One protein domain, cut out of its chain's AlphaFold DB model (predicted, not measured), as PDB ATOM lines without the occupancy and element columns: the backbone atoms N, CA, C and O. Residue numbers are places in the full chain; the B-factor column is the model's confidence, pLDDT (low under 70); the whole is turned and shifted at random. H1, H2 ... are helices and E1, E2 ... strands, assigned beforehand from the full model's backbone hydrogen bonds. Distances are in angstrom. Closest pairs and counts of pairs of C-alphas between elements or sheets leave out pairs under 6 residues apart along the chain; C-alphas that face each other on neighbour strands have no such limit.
ATOM      1  N   LYS A  12      35.478   8.733  56.472       71.94
ATOM      2  CA  LYS A  12      35.070   7.323  56.493       71.94
ATOM      3  C   LYS A  12      33.735   7.092  55.775       71.94
ATOM      4  O   LYS A  12      33.643   6.171  54.971       71.94
ATOM      5  N   ILE A  13      32.735   7.946  56.005       78.00
ATOM      6  CA  ILE A  13      31.419   7.849  55.347       78.00
ATOM      7  C   ILE A  13      31.551   8.015  53.826       78.00
ATOM      8  O   ILE A  13      30.951   7.256  53.066       78.00
ATOM      9  N   ILE A  14      32.363   8.973  53.374       73.31
ATOM     10  CA  ILE A  14      32.619   9.207  51.946       73.31
ATOM     11  C   ILE A  14      33.307   7.993  51.311       73.31
ATOM     12  O   ILE A  14      32.944   7.586  50.207       73.31
ATOM     13  N   LEU A  15      34.283   7.398  52.001       69.06
ATOM     14  CA  LEU A  15      34.985   6.206  51.523       69.06
ATOM     15  C   LEU A  15      34.074   4.974  51.487       69.06
ATOM     16  O   LEU A  15      34.179   4.184  50.551       69.06
ATOM     17  N   ASP A  16      33.172   4.821  52.456       73.44
ATOM     18  CA  ASP A  16      32.194   3.732  52.489       73.44
ATOM     19  C   ASP A  16      31.202   3.856  51.319       73.44
ATOM     20  O   ASP A  16      31.059   2.913  50.541       73.44
ATOM     21  N   LEU A  17      30.636   5.049  51.093       74.38
ATOM     22  CA  LEU A  17      29.748   5.325  49.954       74.38
ATOM     23  C   LEU A  17      30.449   5.107  48.602       74.38
ATOM     24  O   LEU A  17      29.858   4.618  47.637       74.38
ATOM     25  N   ALA A  18      31.741   5.433  48.519       75.38
ATOM     26  CA  ALA A  18      32.539   5.185  47.325       75.38
ATOM     27  C   ALA A  18      32.669   3.689  46.993       75.38
ATOM     28  O   ALA A  18      32.729   3.339  45.811       75.38
ATOM     29  N   ARG A  19      32.704   2.800  48.000       75.75
ATOM     30  CA  ARG A  19      32.786   1.347  47.768       75.75
ATOM     31  C   ARG A  19      31.531   0.809  47.090       75.75
ATOM     32  O   ARG A  19      31.662  -0.019  46.189       75.75
ATOM     33  N   ASP A  20      30.358   1.331  47.432       77.31
ATOM     34  CA  ASP A  20      29.093   0.911  46.821       77.31
ATOM     35  C   ASP A  20      29.043   1.260  45.325       77.31
ATOM     36  O   ASP A  20      28.622   0.457  44.490       77.31
ATOM     37  N   HIS A  21      29.581   2.422  44.947       83.75
ATOM     38  CA  HIS A  21      29.667   2.850  43.546       83.75
ATOM     39  C   HIS A  21      30.724   2.103  42.715       83.75
ATOM     40  O   HIS A  21      30.723   2.200  41.480       83.75
ATOM     41  N   LEU A  22      31.613   1.346  43.366       86.19
ATOM     42  CA  LEU A  22      32.591   0.480  42.711       86.19
ATOM     43  C   LEU A  22      32.022  -0.905  42.379       86.19
ATOM     44  O   LEU A  22      32.714  -1.685  41.726       86.19
ATOM     45  N   LEU A  23      30.793  -1.242  42.769       82.88
ATOM     46  CA  LEU A  23      30.212  -2.547  42.461       82.88
ATOM     47  C   LEU A  23      29.847  -2.661  40.972       82.88
ATOM     48  O   LEU A  23      29.119  -1.836  40.421       82.88
ATOM     49  N   CYS A  24      30.333  -3.706  40.297       82.62
ATOM     50  CA  CYS A  24      29.913  -3.991  38.929       82.62
ATOM     51  C   CYS A  24      28.616  -4.823  38.934       82.62
ATOM     52  O   CYS A  24      28.638  -5.948  39.426       82.62
ATOM     53  N   PRO A  25      27.518  -4.370  38.299       81.69
ATOM     54  CA  PRO A  25      26.224  -5.065  38.321       81.69
ATOM     55  C   PRO A  25      26.205  -6.378  37.520       81.69
ATOM     56  O   PRO A  25      25.208  -7.085  37.517       81.69
ATOM     57  N   VAL A  26      27.282  -6.686  36.793       80.81
ATOM     58  CA  VAL A  26      27.369  -7.858  35.909       80.81
ATOM     59  C   VAL A  26      27.987  -9.042  36.639       80.81
ATOM     60  O   VAL A  26      27.457 -10.142  36.584       80.81
ATOM     61  N   CYS A  27      29.131  -8.823  37.291       74.81
ATOM     62  CA  CYS A  27      29.820  -9.859  38.059       74.81
ATOM     63  C   CYS A  27      29.547  -9.769  39.561       74.81
ATOM     64  O   CYS A  27      29.978 -10.654  40.284       74.81
ATOM     65  N   LEU A  28      28.868  -8.711  40.022       77.81
ATOM     66  CA  LEU A  28      28.602  -8.431  41.437       77.81
ATOM     67  C   LEU A  28      29.883  -8.363  42.284       77.81
ATOM     68  O   LEU A  28      29.872  -8.618  43.481       77.81
ATOM     69  N   GLU A  29      30.995  -7.993  41.648       76.44
ATOM     70  CA  GLU A  29      32.289  -7.805  42.301       76.44
ATOM     71  C   GLU A  29      32.677  -6.325  42.277       76.44
ATOM     72  O   GLU A  29      32.386  -5.598  41.318       76.44
ATOM     73  N   THR A  30      33.388  -5.895  43.318       82.19
ATOM     74  CA  THR A  30      33.973  -4.558  43.412       82.19
ATOM     75  C   THR A  30      35.018  -4.347  42.311       82.19
ATOM     76  O   THR A  30      35.838  -5.213  41.997       82.19
ATOM     77  N   CYS A  31      35.005  -3.172  41.689       86.12
ATOM     78  CA  CYS A  31      35.959  -2.767  40.669       86.12
ATOM     79  C   CYS A  31      37.309  -2.434  41.314       86.12
ATOM     80  O   CYS A  31      37.596  -1.284  41.623       86.12
ATOM     81  N   CYS A  32      38.163  -3.442  41.479       84.38
ATOM     82  CA  CYS A  32      39.458  -3.294  42.153       84.38
ATOM     83  C   CYS A  32      40.620  -2.928  41.209       84.38
ATOM     84  O   CYS A  32      41.778  -2.942  41.616       84.38
ATOM     85  N   THR A  33      40.352  -2.674  39.924       84.50
ATOM     86  CA  THR A  33      41.394  -2.402  38.920       84.50
ATOM     87  C   THR A  33      40.976  -1.287  37.974       84.50
ATOM     88  O   THR A  33      39.806  -1.156  37.621       84.50
ATOM     89  N   THR A  34      41.960  -0.508  37.526       87.19
ATOM     90  CA  THR A  34      41.785   0.489  36.468       87.19
ATOM     91  C   THR A  34      42.144  -0.106  35.100       87.19
ATOM     92  O   THR A  34      43.148  -0.835  35.004       87.19
ATOM     93  N   PRO A  35      41.408   0.241  34.025       92.44
ATOM     94  CA  PRO A  35      40.327   1.239  33.962       92.44
ATOM     95  C   PRO A  35      38.973   0.826  34.579       92.44
ATOM     96  O   PRO A  35      38.632  -0.350  34.647       92.44
ATOM     97  N   ILE A  36      38.175   1.810  34.997       92.81
ATOM     98  CA  ILE A  36      36.763   1.611  35.372       92.81
ATOM     99  C   ILE A  36      35.906   2.294  34.314       92.81
ATOM    100  O   ILE A  36      36.204   3.420  33.916       92.81
ATOM    101  N   TYR A  37      34.858   1.628  33.841       95.50
ATOM    102  CA  TYR A  37      34.002   2.144  32.779       95.50
ATOM    103  C   TYR A  37      32.645   2.568  33.317       95.50
ATOM    104  O   TYR A  37      32.196   2.085  34.352       95.50
ATOM    105  N   GLN A  38      31.986   3.464  32.592       95.00
ATOM    106  CA  GLN A  38      30.609   3.851  32.858       95.00
ATOM    107  C   GLN A  38      29.807   3.971  31.566       95.00
ATOM    108  O   GLN A  38      30.356   4.204  30.487       95.00
ATOM    109  N   CYS A  39      28.492   3.809  31.672       92.62
ATOM    110  CA  CYS A  39      27.583   4.172  30.590       92.62
ATOM    111  C   CYS A  39      27.342   5.695  30.555       92.62
ATOM    112  O   CYS A  39      27.777   6.419  31.449       92.62
ATOM    113  N   GLN A  40      26.604   6.184  29.553       91.75
ATOM    114  CA  GLN A  40      26.258   7.613  29.438       91.75
ATOM    115  C   GLN A  40      25.460   8.143  30.642       91.75
ATOM    116  O   GLN A  40      25.546   9.322  30.958       91.75
ATOM    117  N   ASN A  41      24.745   7.259  31.345       89.56
ATOM    118  CA  ASN A  41      23.954   7.593  32.531       89.56
ATOM    119  C   ASN A  41      24.704   7.305  33.848       89.56
ATOM    120  O   ASN A  41      24.079   7.261  34.900       89.56
ATOM    121  N   GLY A  42      26.013   7.029  33.813       89.06
ATOM    122  CA  GLY A  42      26.839   6.888  35.020       89.06
ATOM    123  C   GLY A  42      26.915   5.493  35.659       89.06
ATOM    124  O   GLY A  42      27.698   5.307  36.581       89.06
ATOM    125  N   HIS A  43      26.184   4.481  35.172       88.44
ATOM    126  CA  HIS A  43      26.305   3.110  35.702       88.44
ATOM    127  C   HIS A  43      27.702   2.508  35.482       88.44
ATOM    128  O   HIS A  43      28.144   2.397  34.334       88.44
ATOM    129  N   THR A  44      28.344   2.079  36.571       92.06
ATOM    130  CA  THR A  44      29.714   1.543  36.619       92.06
ATOM    131  C   THR A  44      29.816   0.108  36.095       92.06
ATOM    132  O   THR A  44      29.010  -0.752  36.437       92.06
ATOM    133  N   ILE A  45      30.848  -0.186  35.297       89.00
ATOM    134  CA  ILE A  45      31.180  -1.525  34.789       89.00
ATOM    135  C   ILE A  45      32.692  -1.760  34.894       89.00
ATOM    136  O   ILE A  45      33.500  -0.898  34.539       89.00
ATOM    137  N   CYS A  46      33.096  -2.946  35.355       87.44
ATOM    138  CA  CYS A  46      34.510  -3.294  35.482       87.44
ATOM    139  C   CYS A  46      35.168  -3.570  34.114       87.44
ATOM    140  O   CYS A  46      34.496  -3.915  33.138       87.44
ATOM    141  N   THR A  47      36.506  -3.507  34.060       89.12
ATOM    142  CA  THR A  47      37.286  -3.835  32.846       89.12
ATOM    143  C   THR A  47      36.963  -5.224  32.278       89.12
ATOM    144  O   THR A  47      36.919  -5.389  31.066       89.12
ATOM    145  N   ARG A  48      36.698  -6.229  33.124       84.94
ATOM    146  CA  ARG A  48      36.423  -7.606  32.663       84.94
ATOM    147  C   ARG A  48      35.072  -7.735  31.958       84.94
ATOM    148  O   ARG A  48      34.935  -8.511  31.017       84.94
ATOM    149  N   CYS A  49      34.060  -7.017  32.437       82.75
ATOM    150  CA  CYS A  49      32.694  -7.162  31.942       82.75
ATOM    151  C   CYS A  49      32.422  -6.281  30.723       82.75
ATOM    152  O   CYS A  49      31.677  -6.701  29.843       82.75
ATOM    153  N   ILE A  50      33.038  -5.095  30.632       90.81
ATOM    154  CA  ILE A  50      32.739  -4.139  29.555       90.81
ATOM    155  C   ILE A  50      33.054  -4.685  28.156       90.81
ATOM    156  O   ILE A  50      32.349  -4.360  27.203       90.81
ATOM    157  N   GLU A  51      34.078  -5.534  28.023       84.50
ATOM    158  CA  GLU A  51      34.503  -6.098  26.732       84.50
ATOM    159  C   GLU A  51      33.440  -7.017  26.121       84.50
ATOM    160  O   GLU A  51      33.380  -7.188  24.906       84.50
ATOM    161  N   ARG A  52      32.565  -7.577  26.961       85.69
ATOM    162  CA  ARG A  52      31.499  -8.503  26.564       85.69
ATOM    163  C   ARG A  52      30.154  -7.803  26.356       85.69
ATOM    164  O   ARG A  52      29.161  -8.477  26.098       85.69
ATOM    165  N   LEU A  53      30.100  -6.476  26.502       81.75
ATOM    166  CA  LEU A  53      28.855  -5.713  26.540       81.75
ATOM    167  C   LEU A  53      28.798  -4.639  25.452       81.75
ATOM    168  O   LEU A  53      29.673  -3.781  25.309       81.75
ATOM    169  N   THR A  54      27.691  -4.644  24.716       86.88
ATOM    170  CA  THR A  54      27.342  -3.600  23.743       86.88
ATOM    171  C   THR A  54      26.420  -2.541  24.351       86.88
ATOM    172  O   THR A  54      26.547  -1.359  24.022       86.88
ATOM    173  N   MET A  55      25.562  -2.940  25.296       82.12
ATOM    174  CA  MET A  55      24.591  -2.088  25.987       82.12
ATOM    175  C   MET A  55      24.699  -2.224  27.505       82.12
ATOM    176  O   MET A  55      25.054  -3.284  28.023       82.12
ATOM    177  N   CYS A  56      24.364  -1.149  28.217       85.50
ATOM    178  CA  CYS A  56      24.315  -1.131  29.673       85.50
ATOM    179  C   CYS A  56      23.212  -2.067  30.199       85.50
ATOM    180  O   CYS A  56      22.064  -1.921  29.784       85.50
ATOM    181  N   PRO A  57      23.500  -2.983  31.143       81.56
ATOM    182  CA  PRO A  57      22.490  -3.906  31.664       81.56
ATOM    183  C   PRO A  57      21.407  -3.207  32.499       81.56
ATOM    184  O   PRO A  57      20.304  -3.729  32.612       81.56
ATOM    185  N   LEU A  58      21.702  -2.024  33.055       82.69
ATOM    186  CA  LEU A  58      20.787  -1.296  33.939       82.69
ATOM    187  C   LEU A  58      19.851  -0.354  33.174       82.69
ATOM    188  O   LEU A  58      18.643  -0.388  33.375       82.69
ATOM    189  N   CYS A  59      20.381   0.464  32.258       84.62
ATOM    190  CA  CYS A  59      19.584   1.456  31.520       84.62
ATOM    191  C   CYS A  59      19.503   1.222  30.008       84.62
ATOM    192  O   CYS A  59      18.905   2.029  29.303       84.62
ATOM    193  N   ARG A  60      20.115   0.148  29.495       86.06
ATOM    194  CA  ARG A  60      20.080  -0.261  28.078       86.06
ATOM    195  C   ARG A  60      20.667   0.739  27.076       86.06
ATOM    196  O   ARG A  60      20.572   0.509  25.875       86.06
ATOM    197  N   CYS A  61      21.331   1.809  27.522       88.75
ATOM    198  CA  CYS A  61      22.033   2.704  26.605       88.75
ATOM    199  C   CYS A  61      23.284   2.032  26.017       88.75
ATOM    200  O   CYS A  61      23.936   1.200  26.660       88.75
ATOM    201  N   TYR A  62      23.621   2.389  24.780       88.69
ATOM    202  CA  TYR A  62      24.790   1.847  24.099       88.69
ATOM    203  C   TYR A  62      26.082   2.404  24.698       88.69
ATOM    204  O   TYR A  62      26.231   3.609  24.887       88.69
ATOM    205  N   PHE A  63      27.064   1.529  24.918       86.75
ATOM    206  CA  PHE A  63      28.390   1.946  25.386       86.75
ATOM    207  C   PHE A  63      29.229   2.659  24.312       86.75
ATOM    208  O   PHE A  63      30.305   3.158  24.622       86.75
ATOM    209  N   GLY A  64      28.772   2.675  23.055       83.50
ATOM    210  CA  GLY A  64      29.512   3.239  21.927       83.50
ATOM    211  C   GLY A  64      30.752   2.426  21.530       83.50
ATOM    212  O   GLY A  64      31.051   1.373  22.111       83.50
ATOM    213  N   ARG A  65      31.455   2.922  20.498       82.81
ATOM    214  CA  ARG A  65      32.760   2.390  20.060       82.81
ATOM    215  C   ARG A  65      33.835   2.689  21.103       82.81
ATOM    216  O   ARG A  65      34.495   1.767  21.572       82.81
ATOM    217  N   ASP A  66      33.930   3.948  21.523       88.62
ATOM    218  CA  ASP A  66      34.855   4.386  22.565       88.62
ATOM    219  C   ASP A  66      34.184   4.300  23.938       88.62
ATOM    220  O   ASP A  66      33.242   5.033  24.241       88.62
ATOM    221  N   LYS A  67      34.659   3.376  24.779       92.94
ATOM    222  CA  LYS A  67      34.097   3.157  26.117       92.94
ATOM    223  C   LYS A  67      34.454   4.321  27.047       92.94
ATOM    224  O   LYS A  67      35.630   4.651  27.216       92.94
ATOM    225  N   ILE A  68      33.449   4.903  27.702       94.69
ATOM    226  CA  ILE A  68      33.629   6.024  28.635       94.69
ATOM    227  C   ILE A  68      34.258   5.509  29.933       94.69
ATOM    228  O   ILE A  68      33.711   4.626  30.594       94.69
ATOM    229  N   ARG A  69      35.409   6.070  30.316       95.94
ATOM    230  CA  ARG A  69      36.079   5.757  31.587       95.94
ATOM    231  C   ARG A  69      35.550   6.640  32.709       95.94
ATOM    232  O   ARG A  69      35.465   7.857  32.547       95.94
ATOM    233  N   ASN A  70      35.280   6.050  33.866       94.06
ATOM    234  CA  ASN A  70      34.960   6.783  35.081       94.06
ATOM    235  C   ASN A  70      36.254   7.166  35.815       94.06
ATOM    236  O   ASN A  70      36.727   6.460  36.702       94.06
ATOM    237  N   ARG A  71      36.858   8.290  35.412       92.62
ATOM    238  CA  ARG A  71      38.122   8.778  35.990       92.62
ATOM    239  C   ARG A  71      38.009   9.160  37.465       92.62
ATOM    240  O   ARG A  71      38.984   8.989  38.187       92.62
ATOM    241  N   ALA A  72      36.842   9.630  37.903       89.69
ATOM    242  CA  ALA A  72      36.604   9.968  39.301       89.69
ATOM    243  C   ALA A  72      36.707   8.718  40.185       89.69
ATOM    244  O   ALA A  72      37.502   8.703  41.121       89.69
ATOM    245  N   LEU A  73      36.014   7.631  39.822       89.50
ATOM    246  CA  LEU A  73      36.137   6.363  40.546       89.50
ATOM    247  C   LEU A  73      37.547   5.771  40.453       89.50
ATOM    248  O   LEU A  73      38.032   5.226  41.436       89.50
ATOM    249  N   GLU A  74      38.242   5.914  39.318       90.81
ATOM    250  CA  GLU A  74      39.655   5.510  39.222       90.81
ATOM    251  C   GLU A  74      40.556   6.276  40.208       90.81
ATOM    252  O   GLU A  74      41.469   5.682  40.775       90.81
ATOM    253  N   MET A  75      40.314   7.575  40.418       86.81
ATOM    254  CA  MET A  75      41.061   8.387  41.385       86.81
ATOM    255  C   MET A  75      40.719   8.008  42.825       86.81
ATOM    256  O   MET A  75      41.628   7.801  43.623       86.81
ATOM    257  N   MET A  76      39.431   7.862  43.145       84.06
ATOM    258  CA  MET A  76      38.977   7.457  44.481       84.06
ATOM    259  C   MET A  76      39.507   6.073  44.858       84.06
ATOM    260  O   MET A  76      39.942   5.863  45.987       84.06
ATOM    261  N   LEU A  77      39.559   5.152  43.893       84.81
ATOM    262  CA  LEU A  77      40.096   3.811  44.089       84.81
ATOM    263  C   LEU A  77      41.548   3.840  44.612       84.81
ATOM    264  O   LEU A  77      41.917   2.973  45.398       84.81
ATOM    265  N   ASN A  78      42.365   4.842  44.263       81.31
ATOM    266  CA  ASN A  78      43.745   4.959  44.767       81.31
ATOM    267  C   ASN A  78      43.838   5.176  46.286       81.31
ATOM    268  O   ASN A  78      44.882   4.893  46.870       81.31
ATOM    269  N   HIS A  79      42.763   5.651  46.917       81.38
ATOM    270  CA  HIS A  79      42.690   5.901  48.358       81.38
ATOM    271  C   HIS A  79      41.963   4.786  49.120       81.38
ATOM    272  O   HIS A  79      41.880   4.828  50.345       81.38
ATOM    273  N   LEU A  80      41.455   3.773  48.414       81.62
ATOM    274  CA  LEU A  80      40.699   2.675  49.001       81.62
ATOM    275  C   LEU A  80      41.546   1.407  49.113       81.62
ATOM    276  O   LEU A  80      42.345   1.067  48.233       81.62
ATOM    277  N   GLN A  81      41.310   0.678  50.200       86.44
ATOM    278  CA  GLN A  81      41.650  -0.732  50.282       86.44
ATOM    279  C   GLN A  81      40.514  -1.557  49.682       86.44
ATOM    280  O   GLN A  81      39.337  -1.295  49.945       86.44
ATOM    281  N   VAL A  82      40.876  -2.539  48.866       85.12
ATOM    282  CA  VAL A  82      39.945  -3.398  48.141       85.12
ATOM    283  C   VAL A  82      40.363  -4.857  48.259       85.12
ATOM    284  O   VAL A  82      41.550  -5.186  48.259       85.12
ATOM    285  N   SER A  83      39.373  -5.740  48.348       85.75
ATOM    286  CA  SER A  83      39.593  -7.184  48.347       85.75
ATOM    287  C   SER A  83      40.061  -7.664  46.976       85.75
ATOM    288  O   SER A  83      39.705  -7.097  45.936       85.75
ATOM    289  N   CYS A  84      40.848  -8.738  46.956       85.69
ATOM    290  CA  CYS A  84      41.275  -9.375  45.719       85.69
ATOM    291  C   CYS A  84      40.064  -9.741  44.830       85.69
ATOM    292  O   CYS A  84      39.101 -10.325  45.323       85.69
ATOM    293  N   PRO A  85      40.114  -9.500  43.504       82.12
ATOM    294  CA  PRO A  85      39.082  -9.960  42.566       82.12
ATOM    295  C   PRO A  85      38.807 -11.470  42.578       82.12
ATOM    296  O   PRO A  85      37.799 -11.910  42.047       82.12
ATOM    297  N   ASN A  86      39.704 -12.280  43.150       80.00
ATOM    298  CA  ASN A  86      39.495 -13.715  43.336       80.00
ATOM    299  C   ASN A  86      38.931 -14.057  44.732       80.00
ATOM    300  O   ASN A  86      39.023 -15.208  45.151       80.00
ATOM    301  N   ASN A  87      38.360 -13.094  45.467       83.00
ATOM    302  CA  ASN A  87      37.747 -13.322  46.783       83.00
ATOM    303  C   ASN A  87      36.639 -14.384  46.732       83.00
ATOM    304  O   ASN A  87      36.622 -15.284  47.563       83.00
ATOM    305  N   GLY A  88      35.800 -14.368  45.690       74.81
ATOM    306  CA  GLY A  88      34.777 -15.401  45.475       74.81
ATOM    307  C   GLY A  88      35.332 -16.814  45.246       74.81
ATOM    308  O   GLY A  88      34.575 -17.774  45.286       74.81
ATOM    309  N   LYS A  89      36.645 -16.951  45.018       74.81
ATOM    310  CA  LYS A  89      37.351 -18.236  44.912       74.81
ATOM    311  C   LYS A  89      38.122 -18.617  46.181       74.81
ATOM    312  O   LYS A  89      38.767 -19.653  46.175       74.81
ATOM    313  N   GLY A  90      38.110 -17.778  47.221       80.19
ATOM    314  CA  GLY A  90      38.825 -18.013  48.483       80.19
ATOM    315  C   GLY A  90      39.968 -17.036  48.784       80.19
ATOM    316  O   GLY A  90      40.593 -17.131  49.839       80.19
ATOM    317  N   CYS A  91      40.270 -16.065  47.912       81.88
ATOM    318  CA  CYS A  91      41.342 -15.102  48.189       81.88
ATOM    319  C   CYS A  91      40.916 -14.013  49.190       81.88
ATOM    320  O   CYS A  91      40.357 -12.996  48.784       81.88
ATOM    321  N   LYS A  92      41.271 -14.170  50.470       85.69
ATOM    322  CA  LYS A  92      40.939 -13.215  51.548       85.69
ATOM    323  C   LYS A  92      41.829 -11.948  51.594       85.69
ATOM    324  O   LYS A  92      41.674 -11.111  52.477       85.69
ATOM    325  N   VAL A  93      42.770 -11.779  50.659       84.88
ATOM    326  CA  VAL A  93      43.755 -10.678  50.688       84.88
ATOM    327  C   VAL A  93      43.098  -9.324  50.374       84.88
ATOM    328  O   VAL A  93      42.421  -9.176  49.354       84.88
ATOM    329  N   VAL A  94      43.360  -8.322  51.222       88.19
ATOM    330  CA  VAL A  94      42.911  -6.925  51.076       88.19
ATOM    331  C   VAL A  94      44.123  -6.020  50.852       88.19
ATOM    332  O   VAL A  94      45.110  -6.116  51.575       88.19
ATOM    333  N   LEU A  95      44.073  -5.168  49.826       88.25
ATOM    334  CA  LEU A  95      45.234  -4.431  49.305       88.25
ATOM    335  C   LEU A  95      44.865  -2.998  48.936       88.25
ATOM    336  O   LEU A  95      43.701  -2.712  48.652       88.25
ATOM    337  N   LYS A  96      45.856  -2.106  48.820       86.38
ATOM    338  CA  LYS A  96      45.638  -0.824  48.133       86.38
ATOM    339  C   LYS A  96      45.476  -1.065  46.633       86.38
ATOM    340  O   LYS A  96      46.148  -1.918  46.056       86.38
TER     341      LYS A  96
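AT A GLANCE: This is residues 12 to 96 of the 507 residues of the protein "E3 ubiquitin-protein ligase" of Orchesella cincta (UniProt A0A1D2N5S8). With little regular structure, loops and a small hairpin, E1 and E2, make the middle, H2 and H3 beside E1. H1 and a second hairpin, E3 and E4, lie toward one end, the loop of residues 51 to 70 toward the other. The 85 printed residues include three helices and four strands, H1 E1 E2 H2 H3 E3 E4, class mixed; it is compact, radius of gyration of the C-alphas 12.8 A, spans 34 by 28 by 18 A.

HOW THE PARTS SIT: H1, residues 12 to 21, only just touches H3, residues 71 to 77, with 3 C-alpha pairs within 8 A, the closest Ala 18 and Met 76, 7.4 A. Hairpin E1, residues 36 to 38, and E2, residues 44 to 46, is antiparallel; N 37 and O 45 are 3.0 A apart. The closest C-alphas of E1 and H2, residues 47 to 50, are Ile 36 and Thr 47, 6.0 A. Hairpin E3, residues 81 to 83, and E4, residues 94 to 96, is antiparallel; N 82 and O 95 are 2.8 A apart. Every O i to N i+4 pair is within hydrogen-bond range in H3, 5 of 6 in H1.

IN THESE COORDINATES: H1, 14.7 A long, begins at C-alpha 12 (35.070, 7.323, 56.493); E4 ends at C-alpha 96 (45.638, -0.824, 48.133).

THE WHOLE: The printed part has no cut; links H1 to E1 and H2 to H3 are long. Residue 15 has pLDDT under 70.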